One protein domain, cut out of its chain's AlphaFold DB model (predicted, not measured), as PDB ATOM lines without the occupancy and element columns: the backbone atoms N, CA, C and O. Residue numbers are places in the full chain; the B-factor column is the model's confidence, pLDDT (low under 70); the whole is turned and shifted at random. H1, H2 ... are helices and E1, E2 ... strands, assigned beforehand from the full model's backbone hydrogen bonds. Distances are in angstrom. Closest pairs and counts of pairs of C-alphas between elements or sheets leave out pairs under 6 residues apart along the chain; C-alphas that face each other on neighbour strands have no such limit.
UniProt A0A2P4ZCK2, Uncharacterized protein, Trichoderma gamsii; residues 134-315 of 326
ATOM      1  N   ASP A 134      38.744 -33.593   3.823       90.75
ATOM      2  CA  ASP A 134      37.631 -34.287   4.460       90.75
ATOM      3  C   ASP A 134      37.779 -34.231   5.988       90.75
ATOM      4  O   ASP A 134      38.771 -34.662   6.577       90.75
ATOM      5  N   SER A 135      36.788 -33.615   6.621       87.12
ATOM      6  CA  SER A 135      36.632 -33.532   8.075       87.12
ATOM      7  C   SER A 135      35.190 -33.839   8.483       87.12
ATOM      8  O   SER A 135      34.723 -33.407   9.540       87.12
ATOM      9  N   GLN A 136      34.468 -34.563   7.621       90.19
ATOM     10  CA  GLN A 136      33.119 -35.026   7.884       90.19
ATOM     11  C   GLN A 136      33.122 -35.934   9.116       90.19
ATOM     12  O   GLN A 136      33.956 -36.826   9.253       90.19
ATOM     13  N   LEU A 137      32.186 -35.681  10.033       89.88
ATOM     14  CA  LEU A 137      32.061 -36.447  11.275       89.88
ATOM     15  C   LEU A 137      31.105 -37.631  11.119       89.88
ATOM     16  O   LEU A 137      31.428 -38.731  11.540       89.88
ATOM     17  N   ILE A 138      29.928 -37.404  10.537       90.12
ATOM     18  CA  ILE A 138      28.857 -38.404  10.433       90.12
ATOM     19  C   ILE A 138      28.892 -39.033   9.048       90.12
ATOM     20  O   ILE A 138      29.035 -38.302   8.071       90.12
ATOM     21  N   ASP A 139      28.709 -40.348   8.973       87.88
ATOM     22  CA  ASP A 139      28.707 -41.133   7.736       87.88
ATOM     23  C   ASP A 139      30.016 -40.990   6.946       87.88
ATOM     24  O   ASP A 139      30.025 -40.969   5.713       87.88
ATOM     25  N   SER A 140      31.140 -40.869   7.662       89.06
ATOM     26  CA  SER A 140      32.459 -40.831   7.035       89.06
ATOM     27  C   SER A 140      32.963 -42.246   6.766       89.06
ATOM     28  O   SER A 140      32.994 -43.105   7.648       89.06
ATOM     29  N   ASN A 141      33.413 -42.478   5.536       90.38
ATOM     30  CA  ASN A 141      34.141 -43.685   5.142       90.38
ATOM     31  C   ASN A 141      35.665 -43.459   5.088       90.38
ATOM     32  O   ASN A 141      36.406 -44.344   4.656       90.38
ATOM     33  N   SER A 142      36.130 -42.281   5.515       92.38
ATOM     34  CA  SER A 142      37.537 -41.902   5.518       92.38
ATOM     35  C   SER A 142      38.205 -42.325   6.822       92.38
ATOM     36  O   SER A 142      37.729 -42.017   7.910       92.38
ATOM     37  N   PHE A 143      39.343 -43.007   6.707       94.19
ATOM     38  CA  PHE A 143      40.222 -43.360   7.828       94.19
ATOM     39  C   PHE A 143      41.532 -42.556   7.803       94.19
ATOM     40  O   PHE A 143      42.536 -42.976   8.377       94.19
ATOM     41  N   GLN A 144      41.559 -41.420   7.091       95.00
ATOM     42  CA  GLN A 144      42.760 -40.594   6.985       95.00
ATOM     43  C   GLN A 144      43.239 -40.137   8.365       95.00
ATOM     44  O   GLN A 144      42.464 -39.623   9.169       95.00
ATOM     45  N   SER A 145      44.540 -40.269   8.609       95.62
ATOM     46  CA  SER A 145      45.179 -39.670   9.775       95.62
ATOM     47  C   SER A 145      45.460 -38.182   9.545       95.62
ATOM     48  O   SER A 145      45.517 -37.692   8.412       95.62
ATOM     49  N   ILE A 146      45.722 -37.449  10.629       96.50
ATOM     50  CA  ILE A 146      46.184 -36.054  10.555       96.50
ATOM     51  C   ILE A 146      47.481 -35.952   9.729       96.50
ATOM     52  O   ILE A 146      47.637 -35.015   8.940       96.50
ATOM     53  N   GLY A 147      48.361 -36.951   9.845       97.50
ATOM     54  CA  GLY A 147      49.596 -37.050   9.068       97.50
ATOM     55  C   GLY A 147      49.361 -37.217   7.568       97.50
ATOM     56  O   GLY A 147      50.061 -36.580   6.778       97.50
ATOM     57  N   ASP A 148      48.342 -37.982   7.159       97.88
ATOM     58  CA  ASP A 148      47.969 -38.139   5.745       97.88
ATOM     59  C   ASP A 148      47.454 -36.823   5.149       97.88
ATOM     60  O   ASP A 148      47.813 -36.446   4.027       97.88
ATOM     61  N   ILE A 149      46.635 -36.094   5.914       97.88
ATOM     62  CA  ILE A 149      46.124 -34.776   5.516       97.88
ATOM     63  C   ILE A 149      47.294 -33.786   5.391       97.88
ATOM     64  O   ILE A 149      47.401 -33.067   4.395       97.88
ATOM     65  N   ALA A 150      48.226 -33.790   6.346       98.31
ATOM     66  CA  ALA A 150      49.430 -32.964   6.307       98.31
ATOM     67  C   ALA A 150      50.329 -33.286   5.101       98.31
ATOM     68  O   ALA A 150      50.747 -32.376   4.380       98.31
ATOM     69  N   ALA A 151      50.562 -34.567   4.807       98.06
ATOM     70  CA  ALA A 151      51.324 -34.991   3.635       98.06
ATOM     71  C   ALA A 151      50.656 -34.524   2.329       98.06
ATOM     72  O   ALA A 151      51.328 -34.059   1.400       98.06
ATOM     73  N   ARG A 152      49.318 -34.568   2.265       97.25
ATOM     74  CA  ARG A 152      48.554 -34.051   1.123       97.25
ATOM     75  C   ARG A 152      48.681 -32.532   0.982       97.25
ATOM     76  O   ARG A 152      48.804 -32.052  -0.148       97.25
ATOM     77  N   LEU A 153      48.689 -31.772   2.079       97.62
ATOM     78  CA  LEU A 153      48.969 -30.331   2.056       97.62
ATOM     79  C   LEU A 153      50.352 -30.049   1.452       97.62
ATOM     80  O   LEU A 153      50.458 -29.238   0.530       97.62
ATOM     81  N   ILE A 154      51.394 -30.753   1.904       97.69
ATOM     82  CA  ILE A 154      52.763 -30.608   1.375       97.69
ATOM     83  C   ILE A 154      52.798 -30.907  -0.124       97.69
ATOM     84  O   ILE A 154      53.357 -30.129  -0.902       97.69
ATOM     85  N   TRP A 155      52.159 -32.003  -0.546       95.62
ATOM     86  CA  TRP A 155      52.055 -32.361  -1.958       95.62
ATOM     87  C   TRP A 155      51.407 -31.246  -2.782       95.62
ATOM     88  O   TRP A 155      51.920 -30.885  -3.841       95.62
ATOM     89  N   ASN A 156      50.311 -30.665  -2.291       94.06
ATOM     90  CA  ASN A 156      49.607 -29.578  -2.968       94.06
ATOM     91  C   ASN A 156      50.432 -28.281  -3.034       94.06
ATOM     92  O   ASN A 156      50.421 -27.607  -4.063       94.06
ATOM     93  N   LEU A 157      51.182 -27.945  -1.980       94.62
ATOM     94  CA  LEU A 157      52.093 -26.793  -1.975       94.62
ATOM     95  C   LEU A 157      53.217 -26.968  -3.006       94.62
ATOM     96  O   LEU A 157      53.465 -26.075  -3.818       94.62
ATOM     97  N   LYS A 158      53.850 -28.146  -3.038       93.31
ATOM     98  CA  LYS A 158      54.852 -28.487  -4.058       93.31
ATOM     99  C   LYS A 158      54.252 -28.396  -5.461       93.31
ATOM    100  O   LYS A 158      54.808 -27.762  -6.353       93.31
ATOM    101  N   SER A 159      53.060 -28.959  -5.620       89.94
ATOM    102  CA  SER A 159      52.316 -29.003  -6.876       89.94
ATOM    103  C   SER A 159      51.937 -27.644  -7.443       89.94
ATOM    104  O   SER A 159      51.977 -27.432  -8.654       89.94
ATOM    105  N   GLY A 160      51.598 -26.700  -6.571       88.25
ATOM    106  CA  GLY A 160      51.297 -25.335  -6.981       88.25
ATOM    107  C   GLY A 160      52.524 -24.440  -7.151       88.25
ATOM    108  O   GLY A 160      52.367 -23.271  -7.490       88.25
ATOM    109  N   GLY A 161      53.738 -24.963  -6.952       90.25
ATOM    110  CA  GLY A 161      54.981 -24.219  -7.159       90.25
ATOM    111  C   GLY A 161      55.405 -23.311  -6.029       90.25
ATOM    112  O   GLY A 161      56.233 -22.434  -6.248       90.25
ATOM    113  N   TRP A 162      54.924 -23.556  -4.813       92.25
ATOM    114  CA  TRP A 162      55.403 -22.856  -3.619       92.25
ATOM    115  C   TRP A 162      56.825 -23.243  -3.194       92.25
ATOM    116  O   TRP A 162      57.378 -22.644  -2.278       92.25
ATOM    117  N   ASN A 163      57.425 -24.218  -3.877       93.56
ATOM    118  CA  ASN A 163      58.834 -24.581  -3.767       93.56
ATOM    119  C   ASN A 163      59.743 -23.831  -4.759       93.56
ATOM    120  O   ASN A 163      60.951 -24.054  -4.759       93.56
ATOM    121  N   LEU A 164      59.185 -23.036  -5.679       93.00
ATOM    122  CA  LEU A 164      59.966 -22.376  -6.725       93.00
ATOM    123  C   LEU A 164      60.598 -21.074  -6.207       93.00
ATOM    124  O   LEU A 164      59.973 -20.380  -5.407       93.00
ATOM    125  N   PRO A 165      61.772 -20.657  -6.717       89.50
ATOM    126  CA  PRO A 165      62.390 -19.382  -6.334       89.50
ATOM    127  C   PRO A 165      61.536 -18.145  -6.650       89.50
ATOM    128  O   PRO A 165      61.686 -17.110  -6.015       89.50
ATOM    129  N   SER A 166      60.643 -18.245  -7.638       88.75
ATOM    130  CA  SER A 166      59.692 -17.193  -8.016       88.75
ATOM    131  C   SER A 166      58.419 -17.185  -7.164       88.75
ATOM    132  O   SER A 166      57.550 -16.330  -7.362       88.75
ATOM    133  N   SER A 167      58.269 -18.152  -6.255       89.06
ATOM    134  CA  SER A 167      57.092 -18.246  -5.405       89.06
ATOM    135  C   SER A 167      57.046 -17.094  -4.409       89.06
ATOM    136  O   SER A 167      58.061 -16.567  -3.959       89.06
ATOM    137  N   ARG A 168      55.825 -16.666  -4.088       88.94
ATOM    138  CA  ARG A 168      55.616 -15.615  -3.096       88.94
ATOM    139  C   ARG A 168      55.726 -16.198  -1.694       88.94
ATOM    140  O   ARG A 168      55.291 -17.340  -1.514       88.94
ATOM    141  N   PRO A 169      56.201 -15.414  -0.718       92.69
ATOM    142  CA  PRO A 169      56.219 -15.842   0.669       92.69
ATOM    143  C   PRO A 169      54.834 -16.241   1.190       92.69
ATOM    144  O   PRO A 169      53.816 -15.672   0.786       92.69
ATOM    145  N   ILE A 170      54.807 -17.226   2.086       94.25
ATOM    146  CA  ILE A 170      53.583 -17.870   2.574       94.25
ATOM    147  C   ILE A 170      53.284 -17.412   3.999       94.25
ATOM    148  O   ILE A 170      54.157 -17.434   4.864       94.25
ATOM    149  N   ILE A 171      52.025 -17.061   4.255       95.56
ATOM    150  CA  ILE A 171      51.478 -16.915   5.605       95.56
ATOM    151  C   ILE A 171      50.299 -17.873   5.718       95.56
ATOM    152  O   ILE A 171      49.394 -17.837   4.885       95.56
ATOM    153  N   PHE A 172      50.296 -18.717   6.747       97.31
ATOM    154  CA  PHE A 172      49.168 -19.607   7.005       97.31
ATOM    155  C   PHE A 172      48.162 -18.985   7.969       97.31
ATOM    156  O   PHE A 172      48.528 -18.401   8.985       97.31
ATOM    157  N   LEU A 173      46.878 -19.167   7.676       95.75
ATOM    158  CA  LEU A 173      45.785 -18.915   8.606       95.75
ATOM    159  C   LEU A 173      45.144 -20.269   8.887       95.75
ATOM    160  O   LEU A 173      44.476 -20.829   8.020       95.75
ATOM    161  N   ALA A 174      45.396 -20.823  10.068       96.38
ATOM    162  CA  ALA A 174      44.994 -22.183  10.397       96.38
ATOM    163  C   ALA A 174      44.016 -22.187  11.567       96.38
ATOM    164  O   ALA A 174      44.265 -21.569  12.599       96.38
ATOM    165  N   HIS A 175      42.895 -22.884  11.411       93.75
ATOM    166  CA  HIS A 175      41.812 -22.899  12.389       93.75
ATOM    167  C   HIS A 175      41.551 -24.317  12.897       93.75
ATOM    168  O   HIS A 175      41.420 -25.243  12.098       93.75
ATOM    169  N   SER A 176      41.420 -24.471  14.217       93.38
ATOM    170  CA  SER A 176      41.073 -25.738  14.873       93.38
ATOM    171  C   SER A 176      41.970 -26.898  14.389       93.38
ATOM    172  O   SER A 176      43.195 -26.762  14.434       93.38
ATOM    173  N   LEU A 177      41.396 -28.005  13.895       95.31
ATOM    174  CA  LEU A 177      42.115 -29.149  13.314       95.31
ATOM    175  C   LEU A 177      43.146 -28.735  12.248       95.31
ATOM    176  O   LEU A 177      44.238 -29.295  12.208       95.31
ATOM    177  N   GLY A 178      42.856 -27.708  11.445       96.88
ATOM    178  CA  GLY A 178      43.760 -27.237  10.393       96.88
ATOM    179  C   GLY A 178      45.096 -26.724  10.933       96.88
ATOM    180  O   GLY A 178      46.112 -26.800  10.248       96.88
ATOM    181  N   GLY A 179      45.132 -26.250  12.182       97.38
ATOM    182  CA  GLY A 179      46.387 -25.897  12.845       97.38
ATOM    183  C   GLY A 179      47.208 -27.105  13.280       97.38
ATOM    184  O   GLY A 179      48.430 -27.031  13.259       97.38
ATOM    185  N   ILE A 180      46.564 -28.222  13.627       97.50
ATOM    186  CA  ILE A 180      47.263 -29.479  13.926       97.50
ATOM    187  C   ILE A 180      47.841 -30.059  12.631       97.50
ATOM    188  O   ILE A 180      49.026 -30.371  12.587       97.50
ATOM    189  N   VAL A 181      47.047 -30.073  11.553       98.38
ATOM    190  CA  VAL A 181      47.502 -30.439  10.200       98.38
ATOM    191  C   VAL A 181      48.702 -29.588   9.774       98.38
ATOM    192  O   VAL A 181      49.693 -30.122   9.284       98.38
ATOM    193  N   LEU A 182      48.654 -28.268   9.987       98.25
ATOM    194  CA  LEU A 182      49.770 -27.379   9.658       98.25
ATOM    195  C   LEU A 182      51.021 -27.672  10.497       98.25
ATOM    196  O   LEU A 182      52.125 -27.655   9.956       98.25
ATOM    197  N   LYS A 183      50.872 -27.939  11.801       97.81
ATOM    198  CA  LYS A 183      52.006 -28.312  12.660       97.81
ATOM    199  C   LYS A 183      52.671 -29.590  12.161       97.81
ATOM    200  O   LYS A 183      53.892 -29.595  12.024       97.81
ATOM    201  N   ASP A 184      51.891 -30.626  11.848       98.25
ATOM    202  CA  ASP A 184      52.434 -31.880  11.310       98.25
ATOM    203  C   ASP A 184      53.099 -31.644   9.950       98.25
ATOM    204  O   ASP A 184      54.251 -32.018   9.748       98.25
ATOM    205  N   ALA A 185      52.467 -30.870   9.064       98.38
ATOM    206  CA  ALA A 185      53.072 -30.515   7.785       98.38
ATOM    207  C   ALA A 185      54.427 -29.805   7.967       98.38
ATOM    208  O   ALA A 185      55.394 -30.141   7.289       98.38
ATOM    209  N   ILE A 186      54.542 -28.859   8.904       98.00
ATOM    210  CA  ILE A 186      55.807 -28.170   9.203       98.00
ATOM    211  C   ILE A 186      56.865 -29.145   9.742       98.00
ATOM    212  O   ILE A 186      58.013 -29.084   9.300       98.00
ATOM    213  N   VAL A 187      56.494 -30.069  10.635       98.19
ATOM    214  CA  VAL A 187      57.398 -31.111  11.156       98.19
ATOM    215  C   VAL A 187      57.881 -32.038  10.040       98.19
ATOM    216  O   VAL A 187      59.088 -32.253   9.899       98.19
ATOM    217  N   GLN A 188      56.975 -32.529   9.195       98.12
ATOM    218  CA  GLN A 188      57.317 -33.360   8.041       98.12
ATOM    219  C   GLN A 188      58.221 -32.615   7.050       98.12
ATOM    220  O   GLN A 188      59.219 -33.171   6.591       98.12
ATOM    221  N   MET A 189      57.926 -31.347   6.744       97.69
ATOM    222  CA  MET A 189      58.754 -30.540   5.843       97.69
ATOM    223  C   MET A 189      60.154 -30.286   6.411       97.69
ATOM    224  O   MET A 189      61.133 -30.373   5.670       97.69
ATOM    225  N   ALA A 190      60.266 -30.000   7.712       96.00
ATOM    226  CA  ALA A 190      61.547 -29.755   8.371       96.00
ATOM    227  C   ALA A 190      62.444 -31.005   8.391       96.00
ATOM    228  O   ALA A 190      63.656 -30.897   8.196       96.00
ATOM    229  N   ASN A 191      61.842 -32.185   8.564       95.94
ATOM    230  CA  ASN A 191      62.541 -33.471   8.588       95.94
ATOM    231  C   ASN A 191      62.749 -34.090   7.195       95.94
ATOM    232  O   ASN A 191      63.483 -35.068   7.058       95.94
ATOM    233  N   SER A 192      62.125 -33.536   6.152       96.44
ATOM    234  CA  SER A 192      62.249 -34.045   4.787       96.44
ATOM    235  C   SER A 192      63.684 -33.935   4.269       96.44
ATOM    236  O   SER A 192      64.392 -32.972   4.553       96.44
ATOM    237  N   THR A 193      64.122 -34.890   3.450       96.06
ATOM    238  CA  THR A 193      65.377 -34.798   2.682       96.06
ATOM    239  C   THR A 193      65.169 -34.199   1.287       96.06
ATOM    240  O   THR A 193      66.143 -33.811   0.641       96.06
ATOM    241  N   ASP A 194      63.918 -34.053   0.838       96.62
ATOM    242  CA  ASP A 194      63.579 -33.483  -0.465       96.62
ATOM    243  C   ASP A 194      63.817 -31.966  -0.458       96.62
ATOM    244  O   ASP A 194      63.156 -31.203   0.252       96.62
ATOM    245  N   LYS A 195      64.759 -31.511  -1.293       95.50
ATOM    246  CA  LYS A 195      65.092 -30.089  -1.438       95.50
ATOM    247  C   LYS A 195      63.866 -29.242  -1.784       95.50
ATOM    248  O   LYS A 195      63.713 -28.173  -1.209       95.50
ATOM    249  N   SER A 196      62.990 -29.720  -2.669       94.81
ATOM    250  CA  SER A 196      61.791 -28.974  -3.061       94.81
ATOM    251  C   SER A 196      60.839 -28.771  -1.883       94.81
ATOM    252  O   SER A 196      60.260 -27.703  -1.738       94.81
ATOM    253  N   VAL A 197      60.736 -29.749  -0.985       96.38
ATOM    254  CA  VAL A 197      59.946 -29.621   0.245       96.38
ATOM    255  C   VAL A 197      60.613 -28.641   1.217       96.38
ATOM    256  O   VAL A 197      59.940 -27.786   1.792       96.38
ATOM    257  N   LYS A 198      61.947 -28.684   1.335       94.75
ATOM    258  CA  LYS A 198      62.702 -27.697   2.125       94.75
ATOM    259  C   LYS A 198      62.567 -26.269   1.592       94.75
ATOM    260  O   LYS A 198      62.618 -25.320   2.368       94.75
ATOM    261  N   ASP A 199      62.411 -26.094   0.286       95.62
ATOM    262  CA  ASP A 199      62.227 -24.770  -0.310       95.62
ATOM    263  C   ASP A 199      60.847 -24.179   0.034       95.62
ATOM    264  O   ASP A 199      60.749 -22.973   0.243       95.62
ATOM    265  N   ILE A 200      59.812 -25.012   0.227       95.81
ATOM    266  CA  ILE A 200      58.492 -24.561   0.711       95.81
ATOM    267  C   ILE A 200      58.607 -23.977   2.119       95.81
ATOM    268  O   ILE A 200      58.148 -22.865   2.371       95.81
ATOM    269  N   ILE A 201      59.233 -24.709   3.045       94.06
ATOM    270  CA  ILE A 201      59.333 -24.266   4.442       94.06
ATOM    271  C   ILE A 201      60.246 -23.039   4.598       94.06
ATOM    272  O   ILE A 201      59.976 -22.187   5.436       94.06
ATOM    273  N   ARG A 202      61.279 -22.883   3.757       92.69
ATOM    274  CA  ARG A 202      62.105 -21.657   3.711       92.69
ATOM    275  C   ARG A 202      61.334 -20.430   3.236       92.69
ATOM    276  O   ARG A 202      61.725 -19.313   3.550       92.69
ATOM    277  N   ASN A 203      60.265 -20.640   2.476       93.81
ATOM    278  CA  ASN A 203      59.405 -19.586   1.957       93.81
ATOM    279  C   ASN A 203      58.256 -19.217   2.930       93.81
ATOM    280  O   ASN A 203      57.387 -18.404   2.610       93.81
ATOM    281  N   LEU A 204      58.234 -19.806   4.132       95.19
ATOM    282  CA  LEU A 204      57.278 -19.492   5.192       95.19
ATOM    283  C   LEU A 204      57.664 -18.196   5.923       95.19
ATOM    284  O   LEU A 204      58.737 -18.112   6.511       95.19
ATOM    285  N   LEU A 205      56.759 -17.214   5.962       94.56
ATOM    286  CA  LEU A 205      56.913 -16.003   6.786       94.56
ATOM    287  C   LEU A 205      56.361 -16.163   8.202       94.56
ATOM    288  O   LEU A 205      56.854 -15.535   9.140       94.56
ATOM    289  N   GLY A 206      55.301 -16.953   8.364       95.94
ATOM    290  CA  GLY A 206      54.621 -17.083   9.645       95.94
ATOM    291  C   GLY A 206      53.237 -17.700   9.544       95.94
ATOM    292  O   GLY A 206      52.800 -18.146   8.479       95.94
ATOM    293  N   ALA A 207      52.538 -17.720  10.674       97.00
ATOM    294  CA  ALA A 207      51.189 -18.258  10.763       97.00
ATOM    295  C   ALA A 207      50.342 -17.529  11.813       97.00
ATOM    296  O   ALA A 207      50.854 -17.017  12.808       97.00
ATOM    297  N   ILE A 208      49.027 -17.532  11.610       96.50
ATOM    298  CA  ILE A 208      48.038 -17.180  12.627       96.50
ATOM    299  C   ILE A 208      47.212 -18.432  12.924       96.50
ATOM    300  O   ILE A 208      46.566 -18.996  12.040       96.50
ATOM    301  N   MET A 209      47.261 -18.862  14.179       97.06
ATOM    302  CA  MET A 209      46.683 -20.098  14.685       97.06
ATOM    303  C   MET A 209      45.422 -19.774  15.486       97.06
ATOM    304  O   MET A 209      45.499 -19.161  16.545       97.06
ATOM    305  N   PHE A 210      44.251 -20.182  15.007       95.25
ATOM    306  CA  PHE A 210      42.959 -19.902  15.633       95.25
ATOM    307  C   PHE A 210      42.439 -21.135  16.380       95.25
ATOM    308  O   PHE A 210      41.966 -22.090  15.763       95.25
ATOM    309  N   ARG A 211      42.495 -21.102  17.720       91.31
ATOM    310  CA  ARG A 211      41.997 -22.154  18.637       91.31
ATOM    311  C   ARG A 211      42.498 -23.561  18.323       91.31
ATOM    312  O   ARG A 211      41.757 -24.537  18.437       91.31
ATOM    313  N   VAL A 212      43.747 -23.666  17.912       95.38
ATOM    314  CA  VAL A 212      44.349 -24.951  17.569       95.38
ATOM    315  C   VAL A 212      44.452 -25.789  18.846       95.38
ATOM    316  O   VAL A 212      45.013 -25.296  19.820       95.38
ATOM    317  N   PRO A 213      43.914 -27.018  18.914       94.62
ATOM    318  CA  PRO A 213      43.958 -27.822  20.131       94.62
ATOM    319  C   PRO A 213      45.352 -28.436  20.350       94.62
ATOM    320  O   PRO A 213      45.480 -29.649  20.417       94.62
ATOM    321  N   SER A 214      46.412 -27.620  20.455       93.56
ATOM    322  CA  SER A 214      47.816 -28.072  20.512       93.56
ATOM    323  C   SER A 214      48.156 -28.969  21.702       93.56
ATOM    324  O   SER A 214      49.160 -29.665  21.649       93.56
ATOM    325  N   LEU A 215      47.340 -28.964  22.758       92.50
ATOM    326  CA  LEU A 215      47.477 -29.824  23.939       92.50
ATOM    327  C   LEU A 215      46.234 -30.714  24.136       92.50
ATOM    328  O   LEU A 215      46.002 -31.245  25.225       92.50
ATOM    329  N   GLY A 216      45.424 -30.847  23.085       93.06
ATOM    330  CA  GLY A 216      44.153 -31.557  23.066       93.06
ATOM    331  C   GLY A 216      42.938 -30.693  23.426       93.06
ATOM    332  O   GLY A 216      43.016 -29.596  23.989       93.06
ATOM    333  N   MET A 217      41.756 -31.222  23.135       92.44
ATOM    334  CA  MET A 217      40.464 -30.598  23.406       92.44
ATOM    335  C   MET A 217      39.481 -31.512  24.143       92.44
ATOM    336  O   MET A 217      39.662 -32.726  24.233       92.44
ATOM    337  N   GLU A 218      38.452 -30.892  24.722       90.19
ATOM    338  CA  GLU A 218      37.262 -31.622  25.151       90.19
ATOM    339  C   GLU A 218      36.508 -32.018  23.876       90.19
ATOM    340  O   GLU A 218      36.194 -31.161  23.041       90.19
ATOM    341  N   GLN A 219      36.345 -33.324  23.690       90.31
ATOM    342  CA  GLN A 219      35.931 -33.928  22.427       90.31
ATOM    343  C   GLN A 219      34.951 -35.093  22.618       90.31
ATOM    344  O   GLN A 219      34.569 -35.730  21.649       90.31
ATOM    345  N   SER A 220      34.481 -35.352  23.844       89.25
ATOM    346  CA  SER A 220      33.558 -36.467  24.123       89.25
ATOM    347  C   SER A 220      32.287 -36.424  23.262       89.25
ATOM    348  O   SER A 220      31.813 -37.458  22.803       89.25
ATOM    349  N   TYR A 221      31.782 -35.225  22.962       87.00
ATOM    350  CA  TYR A 221      30.649 -35.026  22.055       87.00
ATOM    351  C   TYR A 221      30.978 -35.346  20.590       87.00
ATOM    352  O   TYR A 221      30.075 -35.729  19.858       87.00
ATOM    353  N   LEU A 222      32.237 -35.195  20.155       91.00
ATOM    354  CA  LEU A 222      32.674 -35.630  18.826       91.00
ATOM    355  C   LEU A 222      32.810 -37.151  18.787       91.00
ATOM    356  O   LEU A 222      32.308 -37.744  17.840       91.00
ATOM    357  N   MET A 223      33.384 -37.782  19.826       92.75
ATOM    358  CA  MET A 223      33.413 -39.253  19.930       92.75
ATOM    359  C   MET A 223      32.020 -39.848  19.786       92.75
ATOM    360  O   MET A 223      31.836 -40.773  19.011       92.75
ATOM    361  N   ALA A 224      31.027 -39.278  20.472       91.25
ATOM    362  CA  ALA A 224      29.650 -39.759  20.396       91.25
ATOM    363  C   ALA A 224      29.064 -39.698  18.972       91.25
ATOM    364  O   ALA A 224      28.118 -40.421  18.664       91.25
ATOM    365  N   MET A 225      29.597 -38.825  18.110       91.44
ATOM    366  CA  MET A 225      29.203 -38.747  16.705       91.44
ATOM    367  C   MET A 225      29.915 -39.785  15.848       91.44
ATOM    368  O   MET A 225      29.303 -40.244  14.894       91.44
ATOM    369  N   VAL A 226      31.167 -40.135  16.162       93.69
ATOM    370  CA  VAL A 226      32.045 -40.965  15.315       93.69
ATOM    371  C   VAL A 226      32.252 -42.392  15.823       93.69
ATOM    372  O   VAL A 226      32.968 -43.152  15.187       93.69
ATOM    373  N   GLU A 227      31.651 -42.764  16.951       92.94
ATOM    374  CA  GLU A 227      31.782 -44.097  17.546       92.94
ATOM    375  C   GLU A 227      31.443 -45.202  16.529       92.94
ATOM    376  O   GLU A 227      30.346 -45.239  15.964       92.94
ATOM    377  N   GLY A 228      32.409 -46.088  16.275       92.69
ATOM    378  CA  GLY A 228      32.314 -47.176  15.302       92.69
ATOM    379  C   GLY A 228      32.519 -46.767  13.838       92.69
ATOM    380  O   GLY A 228      32.390 -47.620  12.958       92.69
ATOM    381  N   GLN A 229      32.829 -45.497  13.551       94.94
ATOM    382  CA  GLN A 229      33.102 -45.002  12.198       94.94
ATOM    383  C   GLN A 229      34.598 -45.025  11.851       94.94
ATOM    384  O   GLN A 229      35.472 -45.087  12.714       94.94
ATOM    385  N   ALA A 230      34.911 -44.935  10.555       95.06
ATOM    386  CA  ALA A 230      36.284 -45.001  10.045       95.06
ATOM    387  C   ALA A 230      37.189 -43.855  10.545       95.06
ATOM    388  O   ALA A 230      38.399 -44.032  10.690       95.06
ATOM    389  N   ASN A 231      36.600 -42.693  10.838       95.12
ATOM    390  CA  ASN A 231      37.277 -41.476  11.282       95.12
ATOM    391  C   ASN A 231      37.416 -41.371  12.817       95.12
ATOM    392  O   ASN A 231      37.905 -40.350  13.308       95.12
ATOM    393  N   GLU A 232      37.014 -42.396  13.582       94.62
ATOM    394  CA  GLU A 232      37.041 -42.377  15.052       94.62
ATOM    395  C   GLU A 232      38.437 -42.046  15.602       94.62
ATOM    396  O   GLU A 232      38.584 -41.161  16.450       94.62
ATOM    397  N   THR A 233      39.478 -42.681  15.055       93.12
ATOM    398  CA  THR A 233      40.876 -42.467  15.461       93.12
ATOM    399  C   THR A 233      41.312 -41.009  15.301       93.12
ATOM    400  O   THR A 233      41.958 -40.460  16.191       93.12
ATOM    401  N   LEU A 234      40.916 -40.342  14.209       94.19
ATOM    402  CA  LEU A 234      41.272 -38.938  13.967       94.19
ATOM    403  C   LEU A 234      40.705 -38.026  15.061       94.19
ATOM    404  O   LEU A 234      41.369 -37.091  15.508       94.19
ATOM    405  N   VAL A 235      39.476 -38.289  15.505       94.38
ATOM    406  CA  VAL A 235      38.835 -37.530  16.586       94.38
ATOM    407  C   VAL A 235      39.468 -37.877  17.937       94.38
ATOM    408  O   VAL A 235      39.745 -36.982  18.743       94.38
ATOM    409  N   GLN A 236      39.796 -39.151  18.158       93.62
ATOM    410  CA  GLN A 236      40.511 -39.611  19.345       93.62
ATOM    411  C   GLN A 236      41.896 -38.956  19.487       93.62
ATOM    412  O   GLN A 236      42.316 -38.652  20.610       93.62
ATOM    413  N   ASP A 237      42.585 -38.676  18.377       94.25
ATOM    414  CA  ASP A 237      43.862 -37.944  18.328       94.25
ATOM    415  C   ASP A 237      43.782 -36.529  18.903       94.25
ATOM    416  O   ASP A 237      44.780 -36.010  19.404       94.25
ATOM    417  N   LEU A 238      42.587 -35.935  18.959       93.44
ATOM    418  CA  LEU A 238      42.360 -34.608  19.530       93.44
ATOM    419  C   LEU A 238      42.141 -34.615  21.051       93.44
ATOM    420  O   LEU A 238      42.003 -33.547  21.651       93.44
ATOM    421  N   SER A 239      42.090 -35.777  21.704       91.75
ATOM    422  CA  SER A 239      41.780 -35.901  23.135       91.75
ATOM    423  C   SER A 239      42.835 -35.268  24.053       91.75
ATOM    424  O   SER A 239      44.031 -35.511  23.917       91.75
ATOM    425  N   ARG A 240      42.389 -34.529  25.083       81.25
ATOM    426  CA  ARG A 240      43.267 -34.021  26.167       81.25
ATOM    427  C   ARG A 240      43.870 -35.115  27.047       81.25
ATOM    428  O   ARG A 240      44.984 -34.944  27.553       81.25
ATOM    429  N   ASN A 241      43.099 -36.177  27.287       74.38
ATOM    430  CA  ASN A 241      43.324 -37.109  28.395       74.38
ATOM    431  C   ASN A 241      43.952 -38.431  27.955       74.38
ATOM    432  O   ASN A 241      44.558 -39.110  28.777       74.38
ATOM    433  N   SER A 242      43.788 -38.808  26.686       65.38
ATOM    434  CA  SER A 242      44.082 -40.169  26.229       65.38
ATOM    435  C   SER A 242      45.070 -40.255  25.075       65.38
ATOM    436  O   SER A 242      45.430 -41.373  24.722       65.38
ATOM    437  N   ASN A 243      45.515 -39.137  24.482       64.62
ATOM    438  CA  ASN A 243      46.312 -39.214  23.262       64.62
ATOM    439  C   ASN A 243      47.703 -38.563  23.345       64.62
ATOM    440  O   ASN A 243      47.893 -37.432  23.799       64.62
ATOM    441  N   TYR A 244      48.678 -39.342  22.882       79.31
ATOM    442  CA  TYR A 244      50.095 -39.036  22.758       79.31
ATOM    443  C   TYR A 244      50.386 -38.189  21.511       79.31
ATOM    444  O   TYR A 244      51.299 -37.368  21.545       79.31
ATOM    445  N   TYR A 245      49.593 -38.330  20.441       91.19
ATOM    446  CA  TYR A 245      49.881 -37.757  19.128       91.19
ATOM    447  C   TYR A 245      49.984 -36.227  19.157       91.19
ATOM    448  O   TYR A 245      51.054 -35.688  18.888       91.19
ATOM    449  N   VAL A 246      48.927 -35.510  19.564       93.50
ATOM    450  CA  VAL A 246      48.930 -34.033  19.578       93.50
ATOM    451  C   VAL A 246      50.026 -33.469  20.488       93.50
ATOM    452  O   VAL A 246      50.665 -32.479  20.134       93.50
ATOM    453  N   ARG A 247      50.294 -34.115  21.631       90.44
ATOM    454  CA  ARG A 247      51.360 -33.698  22.556       90.44
ATOM    455  C   ARG A 247      52.752 -33.921  21.973       90.44
ATOM    456  O   ARG A 247      53.599 -33.044  22.100       90.44
ATOM    457  N   GLN A 248      53.002 -35.060  21.331       92.94
ATOM    458  CA  GLN A 248      54.285 -35.287  20.666       92.94
ATOM    459  C   GLN A 248      54.483 -34.378  19.475       92.94
ATOM    460  O   GLN A 248      55.577 -33.861  19.278       92.94
ATOM    461  N   LEU A 249      53.422 -34.149  18.709       95.88
ATOM    462  CA  LEU A 249      53.466 -33.209  17.611       95.88
ATOM    463  C   LEU A 249      53.783 -31.797  18.116       95.88
ATOM    464  O   LEU A 249      54.566 -31.090  17.493       95.88
ATOM    465  N   ASP A 250      53.213 -31.391  19.251       94.19
ATOM    466  CA  ASP A 250      53.541 -30.124  19.900       94.19
ATOM    467  C   ASP A 250      55.017 -30.040  20.308       94.19
ATOM    468  O   ASP A 250      55.691 -29.074  19.954       94.19
ATOM    469  N   LEU A 251      55.551 -31.071  20.967       93.69
ATOM    470  CA  LEU A 251      56.969 -31.136  21.336       93.69
ATOM    471  C   LEU A 251      57.885 -31.095  20.107       93.69
ATOM    472  O   LEU A 251      58.839 -30.319  20.080       93.69
ATOM    473  N   ALA A 252      57.578 -31.888  19.080       96.00
ATOM    474  CA  ALA A 252      58.334 -31.926  17.835       96.00
ATOM    475  C   ALA A 252      58.320 -30.564  17.140       96.00
ATOM    476  O   ALA A 252      59.375 -30.058  16.772       96.00
ATOM    477  N   PHE A 253      57.143 -29.944  17.020       95.88
ATOM    478  CA  PHE A 253      56.959 -28.630  16.410       95.88
ATOM    479  C   PHE A 253      57.750 -27.541  17.145       95.88
ATOM    480  O   PHE A 253      58.508 -26.805  16.518       95.88
ATOM    481  N   ASN A 254      57.638 -27.472  18.475       93.06
ATOM    482  CA  ASN A 254      58.370 -26.495  19.288       93.06
ATOM    483  C   ASN A 254      59.888 -26.747  19.303       93.06
ATOM    484  O   ASN A 254      60.658 -25.830  19.580       93.06
ATOM    485  N   GLY A 255      60.337 -27.968  19.001       93.75
ATOM    486  CA  GLY A 255      61.755 -28.303  18.869       93.75
ATOM    487  C   GLY A 255      62.409 -27.805  17.574       93.75
ATOM    488  O   GLY A 255      63.635 -27.827  17.467       93.75
ATOM    489  N   LEU A 256      61.634 -27.354  16.580       93.94
ATOM    490  CA  LEU A 256      62.174 -26.944  15.284       93.94
ATOM    491  C   LEU A 256      62.739 -25.520  15.318       93.94
ATOM    492  O   LEU A 256      62.040 -24.570  15.659       93.94
ATOM    493  N   SER A 257      63.965 -25.331  14.825       88.88
ATOM    494  CA  SER A 257      64.592 -24.002  14.721       88.88
ATOM    495  C   SER A 257      63.803 -23.020  13.848       88.88
ATOM    496  O   SER A 257      63.718 -21.839  14.176       88.88
ATOM    497  N   ILE A 258      63.179 -23.501  12.766       86.38
ATOM    498  CA  ILE A 258      62.363 -22.674  11.864       86.38
ATOM    499  C   ILE A 258      61.183 -22.019  12.588       86.38
ATOM    500  O   ILE A 258      60.891 -20.853  12.330       86.38
ATOM    501  N   VAL A 259      60.552 -22.725  13.532       83.31
ATOM    502  CA  VAL A 259      59.404 -22.226  14.307       83.31
ATOM    503  C   VAL A 259      59.806 -21.032  15.172       83.31
ATOM    504  O   VAL A 259      59.006 -20.121  15.357       83.31
ATOM    505  N   HIS A 260      61.067 -20.979  15.606       85.38
ATOM    506  CA  HIS A 260      61.635 -19.850  16.352       85.38
ATOM    507  C   HIS A 260      62.121 -18.702  15.459       85.38
ATOM    508  O   HIS A 260      62.475 -17.640  15.964       85.38
ATOM    509  N   SER A 261      62.151 -18.898  14.137       88.81
ATOM    510  CA  SER A 261      62.586 -17.881  13.167       88.81
ATOM    511  C   SER A 261      61.435 -17.193  12.425       88.81
ATOM    512  O   SER A 261      61.645 -16.156  11.799       88.81
ATOM    513  N   VAL A 262      60.222 -17.749  12.500       92.56
ATOM    514  CA  VAL A 262      59.011 -17.200  11.875       92.56
ATOM    515  C   VAL A 262      58.065 -16.636  12.934       92.56
ATOM    516  O   VAL A 262      58.074 -17.061  14.087       92.56
ATOM    517  N   LYS A 263      57.206 -15.684  12.554       92.75
ATOM    518  CA  LYS A 263      56.240 -15.100  13.496       92.75
ATOM    519  C   LYS A 263      54.961 -15.934  13.543       92.75
ATOM    520  O   LYS A 263      54.226 -15.993  12.556       92.75
ATOM    521  N   ILE A 264      54.674 -16.539  14.696       95.62
ATOM    522  CA  ILE A 264      53.433 -17.289  14.933       95.62
ATOM    523  C   ILE A 264      52.585 -16.563  15.970       95.62
ATOM    524  O   ILE A 264      53.028 -16.327  17.092       95.62
ATOM    525  N   LEU A 265      51.362 -16.206  15.582       96.75
ATOM    526  CA  LEU A 265      50.374 -15.591  16.463       96.75
ATOM    527  C   LEU A 265      49.288 -16.602  16.821       96.75
ATOM    528  O   LEU A 265      48.806 -17.335  15.960       96.75
ATOM    529  N   TRP A 266      48.867 -16.604  18.082       96.62
ATOM    530  CA  TRP A 266      47.915 -17.569  18.617       96.62
ATOM    531  C   TRP A 266      46.636 -16.887  19.092       96.62
ATOM    532  O   TRP A 266      46.602 -16.229  20.133       96.62
ATOM    533  N   ALA A 267      45.558 -17.063  18.342       95.50
ATOM    534  CA  ALA A 267      44.242 -16.569  18.697       95.50
ATOM    535  C   ALA A 267      43.454 -17.610  19.506       95.50
ATOM    536  O   ALA A 267      43.318 -18.766  19.099       95.50
ATOM    537  N   TYR A 268      42.882 -17.195  20.636       94.00
ATOM    538  CA  TYR A 268      42.078 -18.056  21.508       94.00
ATOM    539  C   TYR A 268      40.769 -17.380  21.904       94.00
ATOM    540  O   TYR A 268      40.637 -16.158  21.848       94.00
ATOM    541  N   VAL A 269      39.765 -18.182  22.263       91.19
ATOM    542  CA  VAL A 269      38.465 -17.652  22.691       91.19
ATOM    543  C   VAL A 269      38.404 -17.388  24.174       91.19
ATOM    544  O   VAL A 269      39.027 -18.088  24.968       91.19
ATOM    545  N   THR A 270      37.533 -16.456  24.537       90.19
ATOM    546  CA  THR A 270      37.181 -16.181  25.930       90.19
ATOM    547  C   THR A 270      35.703 -16.436  26.237       90.19
ATOM    548  O   THR A 270      35.241 -16.064  27.312       90.19
ATOM    549  N   ARG A 271      34.945 -17.065  25.322       89.31
ATOM    550  CA  ARG A 271      33.574 -17.539  25.580       89.31
ATOM    551  C   ARG A 271      33.470 -19.045  25.397       89.31
ATOM    552  O   ARG A 271      34.031 -19.622  24.459       89.31
ATOM    553  N   GLU A 272      32.702 -19.663  26.283       88.75
ATOM    554  CA  GLU A 272      32.281 -21.050  26.135       88.75
ATOM    555  C   GLU A 272      31.489 -21.246  24.844       88.75
ATOM    556  O   GLU A 272      30.945 -20.307  24.259       88.75
ATOM    557  N   SER A 273      31.464 -22.483  24.362       86.44
ATOM    558  CA  SER A 273      30.754 -22.853  23.141       86.44
ATOM    559  C   SER A 273      29.704 -23.907  23.461       86.44
ATOM    560  O   SER A 273      30.006 -24.802  24.253       86.44
ATOM    561  N   PRO A 274      28.506 -23.836  22.858       86.12
ATOM    562  CA  PRO A 274      27.510 -24.884  23.027       86.12
ATOM    563  C   PRO A 274      28.067 -26.204  22.492       86.12
ATOM    564  O   PRO A 274      28.613 -26.249  21.382       86.12
ATOM    565  N   THR A 275      27.941 -27.265  23.286       85.38
ATOM    566  CA  THR A 275      28.306 -28.622  22.864       85.38
ATOM    567  C   THR A 275      27.237 -29.219  21.953       85.38
ATOM    568  O   THR A 275      26.131 -28.682  21.796       85.38
ATOM    569  N   ILE A 276      27.596 -30.319  21.296       85.06
ATOM    570  CA  ILE A 276      26.702 -31.055  20.412       85.06
ATOM    571  C   ILE A 276      25.943 -32.110  21.227       85.06
ATOM    572  O   ILE A 276      26.542 -32.804  22.044       85.06
ATOM    573  N   VAL A 277      24.634 -32.230  20.998       86.94
ATOM    574  CA  VAL A 277      23.785 -33.277  21.587       86.94
ATOM    575  C   VAL A 277      22.995 -34.002  20.509       86.94
ATOM    576  O   VAL A 277      22.541 -33.380  19.541       86.94
ATOM    577  N   LYS A 278      22.825 -35.316  20.696       84.56
ATOM    578  CA  LYS A 278      21.958 -36.146  19.858       84.56
ATOM    579  C   LYS A 278      20.510 -35.923  20.270       84.56
ATOM    580  O   LYS A 278      20.168 -36.001  21.451       84.56
ATOM    581  N   ARG A 279      19.660 -35.612  19.304       84.81
ATOM    582  CA  ARG A 279      18.217 -35.491  19.491       84.81
ATOM    583  C   ARG A 279      17.552 -36.875  19.476       84.81
ATOM    584  O   ARG A 279      18.136 -37.830  18.965       84.81
ATOM    585  N   PRO A 280      16.304 -36.984  19.969       84.25
ATOM    586  CA  PRO A 280      15.532 -38.228  19.899       84.25
ATOM    587  C   PRO A 280      15.281 -38.743  18.474       84.25
ATOM    588  O   PRO A 280      15.100 -39.940  18.290       84.25
ATOM    589  N   ASP A 281      15.274 -37.854  17.477       84.12
ATOM    590  CA  ASP A 281      15.112 -38.179  16.052       84.12
ATOM    591  C   ASP A 281      16.407 -38.704  15.393       84.12
ATOM    592  O   ASP A 281      16.391 -39.082  14.225       84.12
ATOM    593  N   GLY A 282      17.521 -38.752  16.134       79.88
ATOM    594  CA  GLY A 282      18.831 -39.178  15.646       79.88
ATOM    595  C   GLY A 282      19.706 -38.051  15.090       79.88
ATOM    596  O   GLY A 282      20.901 -38.283  14.901       79.88
ATOM    597  N   ASP A 283      19.160 -36.846  14.895       83.00
ATOM    598  CA  ASP A 283      19.890 -35.676  14.395       83.00
ATOM    599  C   ASP A 283      20.750 -35.024  15.492       83.00
ATOM    600  O   ASP A 283      20.497 -35.147  16.694       83.00
ATOM    601  N   TRP A 284      21.770 -34.274  15.089       84.56
ATOM    602  CA  TRP A 284      22.705 -33.615  15.996       84.56
ATOM    603  C   TRP A 284      22.492 -32.105  15.995       84.56
ATOM    604  O   TRP A 284      22.367 -31.464  14.954       84.56
ATOM    605  N   ASN A 285      22.476 -31.480  17.174       82.88
ATOM    606  CA  ASN A 285      22.365 -30.024  17.261       82.88
ATOM    607  C   ASN A 285      23.322 -29.412  18.290       82.88
ATOM    608  O   ASN A 285      23.761 -30.062  19.231       82.88
ATOM    609  N   LYS A 286      23.615 -28.118  18.120       81.81
ATOM    610  CA  LYS A 286      24.430 -27.316  19.048       81.81
ATOM    611  C   LYS A 286      23.578 -26.715  20.176       81.81
ATOM    612  O   LYS A 286      23.556 -25.497  20.341       81.81
ATOM    613  N   LYS A 287      22.805 -27.540  20.890       84.38
ATOM    614  CA  LYS A 287      22.017 -27.125  22.071       84.38
ATOM    615  C   LYS A 287      22.447 -27.841  23.354       84.38
ATOM    616  O   LYS A 287      21.691 -27.861  24.322       84.38
ATOM    617  N   GLY A 288      23.634 -28.439  23.358       82.88
ATOM    618  CA  GLY A 288      24.215 -29.010  24.561       82.88
ATOM    619  C   GLY A 288      24.681 -27.956  25.565       82.88
ATOM    620  O   GLY A 288      24.732 -26.764  25.236       82.88
ATOM    621  N   PRO A 289      25.046 -28.384  26.786       86.38
ATOM    622  CA  PRO A 289      25.639 -27.500  27.782       86.38
ATOM    623  C   PRO A 289      26.890 -26.811  27.224       86.38
ATOM    624  O   PRO A 289      27.656 -27.401  26.458       86.38
ATOM    625  N   SER A 290      27.091 -25.550  27.586       88.00
ATOM    626  CA  SER A 290      28.274 -24.799  27.168       88.00
ATOM    627  C   SER A 290      29.537 -25.352  27.828       88.00
ATOM    628  O   SER A 290      29.516 -25.751  28.990       88.00
ATOM    629  N   ALA A 291      30.638 -25.387  27.075       86.06
ATOM    630  CA  ALA A 291      31.934 -25.821  27.583       86.06
ATOM    631  C   ALA A 291      33.108 -25.079  26.924       86.06
ATOM    632  O   ALA A 291      33.029 -24.571  25.796       86.06
ATOM    633  N   VAL A 292      34.249 -25.065  27.617       87.88
ATOM    634  CA  VAL A 292      35.536 -24.604  27.073       87.88
ATOM    635  C   VAL A 292      36.192 -25.737  26.274       87.88
ATOM    636  O   VAL A 292      37.054 -26.473  26.765       87.88
ATOM    637  N   LEU A 293      35.793 -25.851  25.004       88.44
ATOM    638  CA  LEU A 293      36.243 -26.922  24.101       88.44
ATOM    639  C   LEU A 293      37.771 -26.955  23.943       88.44
ATOM    640  O   LEU A 293      38.399 -28.004  24.039       88.44
ATOM    641  N   VAL A 294      38.391 -25.785  23.787       90.69
ATOM    642  CA  VAL A 294      39.851 -25.606  23.731       90.69
ATOM    643  C   VAL A 294      40.197 -24.519  24.740       90.69
ATOM    644  O   VAL A 294      39.713 -23.397  24.597       90.69
ATOM    645  N   ASN A 295      40.959 -24.855  25.782       91.44
ATOM    646  CA  ASN A 295      41.385 -23.875  26.782       91.44
ATOM    647  C   ASN A 295      42.492 -22.963  26.210       91.44
ATOM    648  O   ASN A 295      43.115 -23.322  25.203       91.44
ATOM    649  N   PRO A 296      42.730 -21.779  26.803       92.75
ATOM    650  CA  PRO A 296      43.740 -20.843  26.316       92.75
ATOM    651  C   PRO A 296      45.131 -21.468  26.184       92.75
ATOM    652  O   PRO A 296      45.815 -21.221  25.196       92.75
ATOM    653  N   GLU A 297      45.538 -22.325  27.118       92.50
ATOM    654  CA  GLU A 297      46.843 -22.986  27.102       92.50
ATOM    655  C   GLU A 297      46.993 -23.882  25.874       92.50
ATOM    656  O   GLU A 297      47.978 -23.762  25.146       92.50
ATOM    657  N   SER A 298      45.995 -24.724  25.593       93.62
ATOM    658  CA  SER A 298      45.982 -25.563  24.398       93.62
ATOM    659  C   SER A 298      45.898 -24.728  23.129       93.62
ATOM    660  O   SER A 298      46.602 -25.027  22.172       93.62
ATOM    661  N   ALA A 299      45.062 -23.688  23.110       94.19
ATOM    662  CA  ALA A 299      44.873 -22.819  21.949       94.19
ATOM    663  C   ALA A 299      46.133 -22.029  21.570       94.19
ATOM    664  O   ALA A 299      46.241 -21.568  20.436       94.19
ATOM    665  N   THR A 300      47.051 -21.842  22.522       92.25
ATOM    666  CA  THR A 300      48.207 -20.952  22.383       92.25
ATOM    667  C   THR A 300      49.550 -21.636  22.561       92.25
ATOM    668  O   THR A 300      50.549 -20.935  22.632       92.25
ATOM    669  N   CYS A 301      49.604 -22.969  22.654       89.56
ATOM    670  CA  CYS A 301      50.864 -23.669  22.922       89.56
ATOM    671  C   CYS A 301      51.565 -23.108  24.183       89.56
ATOM    672  O   CYS A 301      52.741 -22.761  24.183       89.56
ATOM    673  N   HIS A 302      50.796 -22.902  25.256       89.00
ATOM    674  CA  HIS A 302      51.221 -22.228  26.492       89.00
ATOM    675  C   HIS A 302      51.586 -20.728  26.393       89.00
ATOM    676  O   HIS A 302      51.767 -20.112  27.449       89.00
ATOM    677  N   CYS A 303      51.613 -20.097  25.209       87.00
ATOM    678  CA  CYS A 303      51.961 -18.673  25.057       87.00
ATOM    679  C   CYS A 303      51.053 -17.735  25.866       87.00
ATOM    680  O   CYS A 303      51.516 -16.715  26.363       87.00
ATOM    681  N   SER A 304      49.790 -18.096  26.112       85.81
ATOM    682  CA  SER A 304      48.898 -17.323  27.001       85.81
ATOM    683  C   SER A 304      49.455 -17.123  28.420       85.81
ATOM    684  O   SER A 304      49.118 -16.136  29.082       85.81
ATOM    685  N   ARG A 305      50.337 -18.026  28.869       86.56
ATOM    686  CA  ARG A 305      51.054 -17.940  30.145       86.56
ATOM    687  C   ARG A 305      52.483 -17.421  29.987       86.56
ATOM    688  O   ARG A 305      52.933 -16.681  30.854       86.56
ATOM    689  N   THR A 306      53.195 -17.840  28.940       89.25
ATOM    690  CA  THR A 306      54.643 -17.602  28.796       89.25
ATOM    691  C   THR A 306      54.991 -16.344  28.007       89.25
ATOM    692  O   THR A 306      55.948 -15.666  28.364       89.25
ATOM    693  N   ASP A 307      54.215 -16.002  26.978       90.50
ATOM    694  CA  ASP A 307      54.429 -14.820  26.146       90.50
ATOM    695  C   ASP A 307      53.104 -14.306  25.566       90.50
ATOM    696  O   ASP A 307      52.655 -14.682  24.477       90.50
ATOM    697  N   LYS A 308      52.472 -13.398  26.312       90.19
ATOM    698  CA  LYS A 308      51.185 -12.809  25.925       90.19
ATOM    699  C   LYS A 308      51.271 -11.964  24.654       90.19
ATOM    700  O   LYS A 308      50.234 -11.777  24.019       90.19
ATOM    701  N   SER A 309      52.457 -11.484  24.265       92.56
ATOM    702  CA  SER A 309      52.633 -10.644  23.070       92.56
ATOM    703  C   SER A 309      52.360 -11.403  21.766       92.56
ATOM    704  O   SER A 309      52.016 -10.797  20.751       92.56
ATOM    705  N   LEU A 310      52.441 -12.736  21.813       93.81
ATOM    706  CA  LEU A 310      52.141 -13.634  20.701       93.81
ATOM    707  C   LEU A 310      50.677 -14.093  20.680       93.81
ATOM    708  O   LEU A 310      50.302 -14.895  19.825       93.81
ATOM    709  N   THR A 311      49.840 -13.622  21.609       94.94
ATOM    710  CA  THR A 311      48.462 -14.107  21.761       94.94
ATOM    711  C   THR A 311      47.408 -13.057  21.436       94.94
ATOM    712  O   THR A 311      47.584 -11.871  21.702       94.94
ATOM    713  N   ILE A 312      46.279 -13.509  20.884       95.00
ATOM    714  CA  ILE A 312      45.139 -12.668  20.506       95.00
ATOM    715  C   ILE A 312      43.875 -13.215  21.195       95.00
ATOM    716  O   ILE A 312      43.316 -14.219  20.741       95.00
ATOM    717  N   PRO A 313      43.401 -12.605  22.296       93.06
ATOM    718  CA  PRO A 313      42.128 -12.984  22.901       93.06
ATOM    719  C   PRO A 313      40.955 -12.509  22.037       93.06
ATOM    720  O   PRO A 313      40.885 -11.340  21.660       93.06
ATOM    721  N   ILE A 314      39.997 -13.394  21.756       89.62
ATOM    722  CA  ILE A 314      38.790 -13.070  20.985       89.62
ATOM    723  C   ILE A 314      37.545 -13.409  21.809       89.62
ATOM    724  O   ILE A 314      37.285 -14.570  22.131       89.62
ATOM    725  N   ASN A 315      36.720 -12.397  22.092       88.81
ATOM    726  CA  ASN A 315      35.482 -12.542  22.864       88.81
ATOM    727  C   ASN A 315      34.312 -13.121  22.040       88.81
ATOM    728  O   ASN A 315      33.270 -12.491  21.862       88.81
TER     729      ASN A 315
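What this domain is: This is residues 134 to 315 of the 326 residues of an uncharacterized protein of Trichoderma gamsii (UniProt A0A2P4ZCK2). A twisted sheet of four parallel strands has helices packed over one face and its other face bare: H2 runs along E1 and E2, and the short H8 covers E3. H1 and H6 cross H2 steeply, one on each side of it, H3 packs at the last residues of H2, and the small helices H4 and H5 make a corner beyond the ends of the strands, where a folded-back loop, residues 270 to 295, forms one end of the longest axis. The printed part has 182 residues with nine named helices and four named strands, in the order H1 E1 H2 H3 E2 H4 H5 H6 H7 E3 H8 H9 E4, and the strands lie side by side as E1 E2 E3 E4. The class is mixed, helices and strands. The whole is compact, with a radius of gyration of the C-alphas of 17.2 A and spans of 57 by 39 by 27 A.

Where its parts are: Residues 134 to 145 hold no named element. H1, residues 146 to 159, begins at C-alpha 146 (46.184, -36.054, 10.555) and is 19.8 A long. E1 is residues 170 to 175, 16.1 A. H2, residues 177 to 191, measures 21.4 A and is the longest helix by residues. H3 is residues 195 to 202. E2, residues 204 to 210, is 17.7 A long and begins at C-alpha 204 (57.278, -19.492, 5.192). H4 is residues 220 to 226, H5 residues 232 to 236, H6 residues 245 to 254, 14.1 A, and H7 residues 257 to 260. E3, residues 263 to 269, measures 20.2 A. H8 is residues 296 to 299 and H9 residues 303 to 306. E4, residues 311 to 314, ends at C-alpha 314 (38.790, -13.070, 20.985).

How they stand to each other: E1 and E2 are parallel at 14 degrees, with N 174 and O 208 2.9 A apart, within hydrogen-bond range. E2 and E3 are parallel at 7 degrees, with N 265 and O 207 at 2.9 A. E3 and E4 are parallel at 30 degrees, with N 312 and O 266 at 2.8 A. E1 and E4 are the edge strands. H2 is on the sheet at a height of 10.2 A and lies over E1, along the strands at 4 degrees on the local plane; this gives two layers, helix on one face of a sheet. H8 is on the same face, at a height of 8.0 A over E3. H7 and H9 only graze the sheet. E1, H2, H3, E2 form a strand-helix-strand unit, two parallel neighbour strands with helices between, with a right-handed crossover; E3, H8, H9, E4 form another, also right-handed, and E2, H4, H5, H6, H7, E3 a third. H2 is the hub. It touches H1 at a steep tilt of 67 degrees, the same way, the C-alphas of Ala 150 and Ala 185 being closest at 4.6 A. It touches H6 at 55 degrees, also steep and the same way, closest at Val 187 and Phe 253, 5.8 A between C-alphas. H3 touches H2 with residues 186 to 190 of H2 alone, closest C-alphas Met 189 and Val 197, 5.8 A. H4 and H5 touch, closest C-alphas Val 226 and Glu 232, 5.2 A. H8 and H9 touch only at the corner. Each O i to N i+4 pair is within hydrogen-bond range in H1, H2, H3, H5 and H6; H4 has 2 of 3, and H7, H8 and H9 are too short for such a pair.

The domain as a whole: The two C-alphas farthest apart are those of Pro 165 and Pro 280, 56.9 A. The printed part has no cut. The link from E3 to H8, 26 residues, is long; within it residues 273 to 274 pair with 290 to 291, and 277 to 278 with 284 to 285, both antiparallel. The mean pLDDT of the printed part is 91.8, and residues 242 to 243 are under 70.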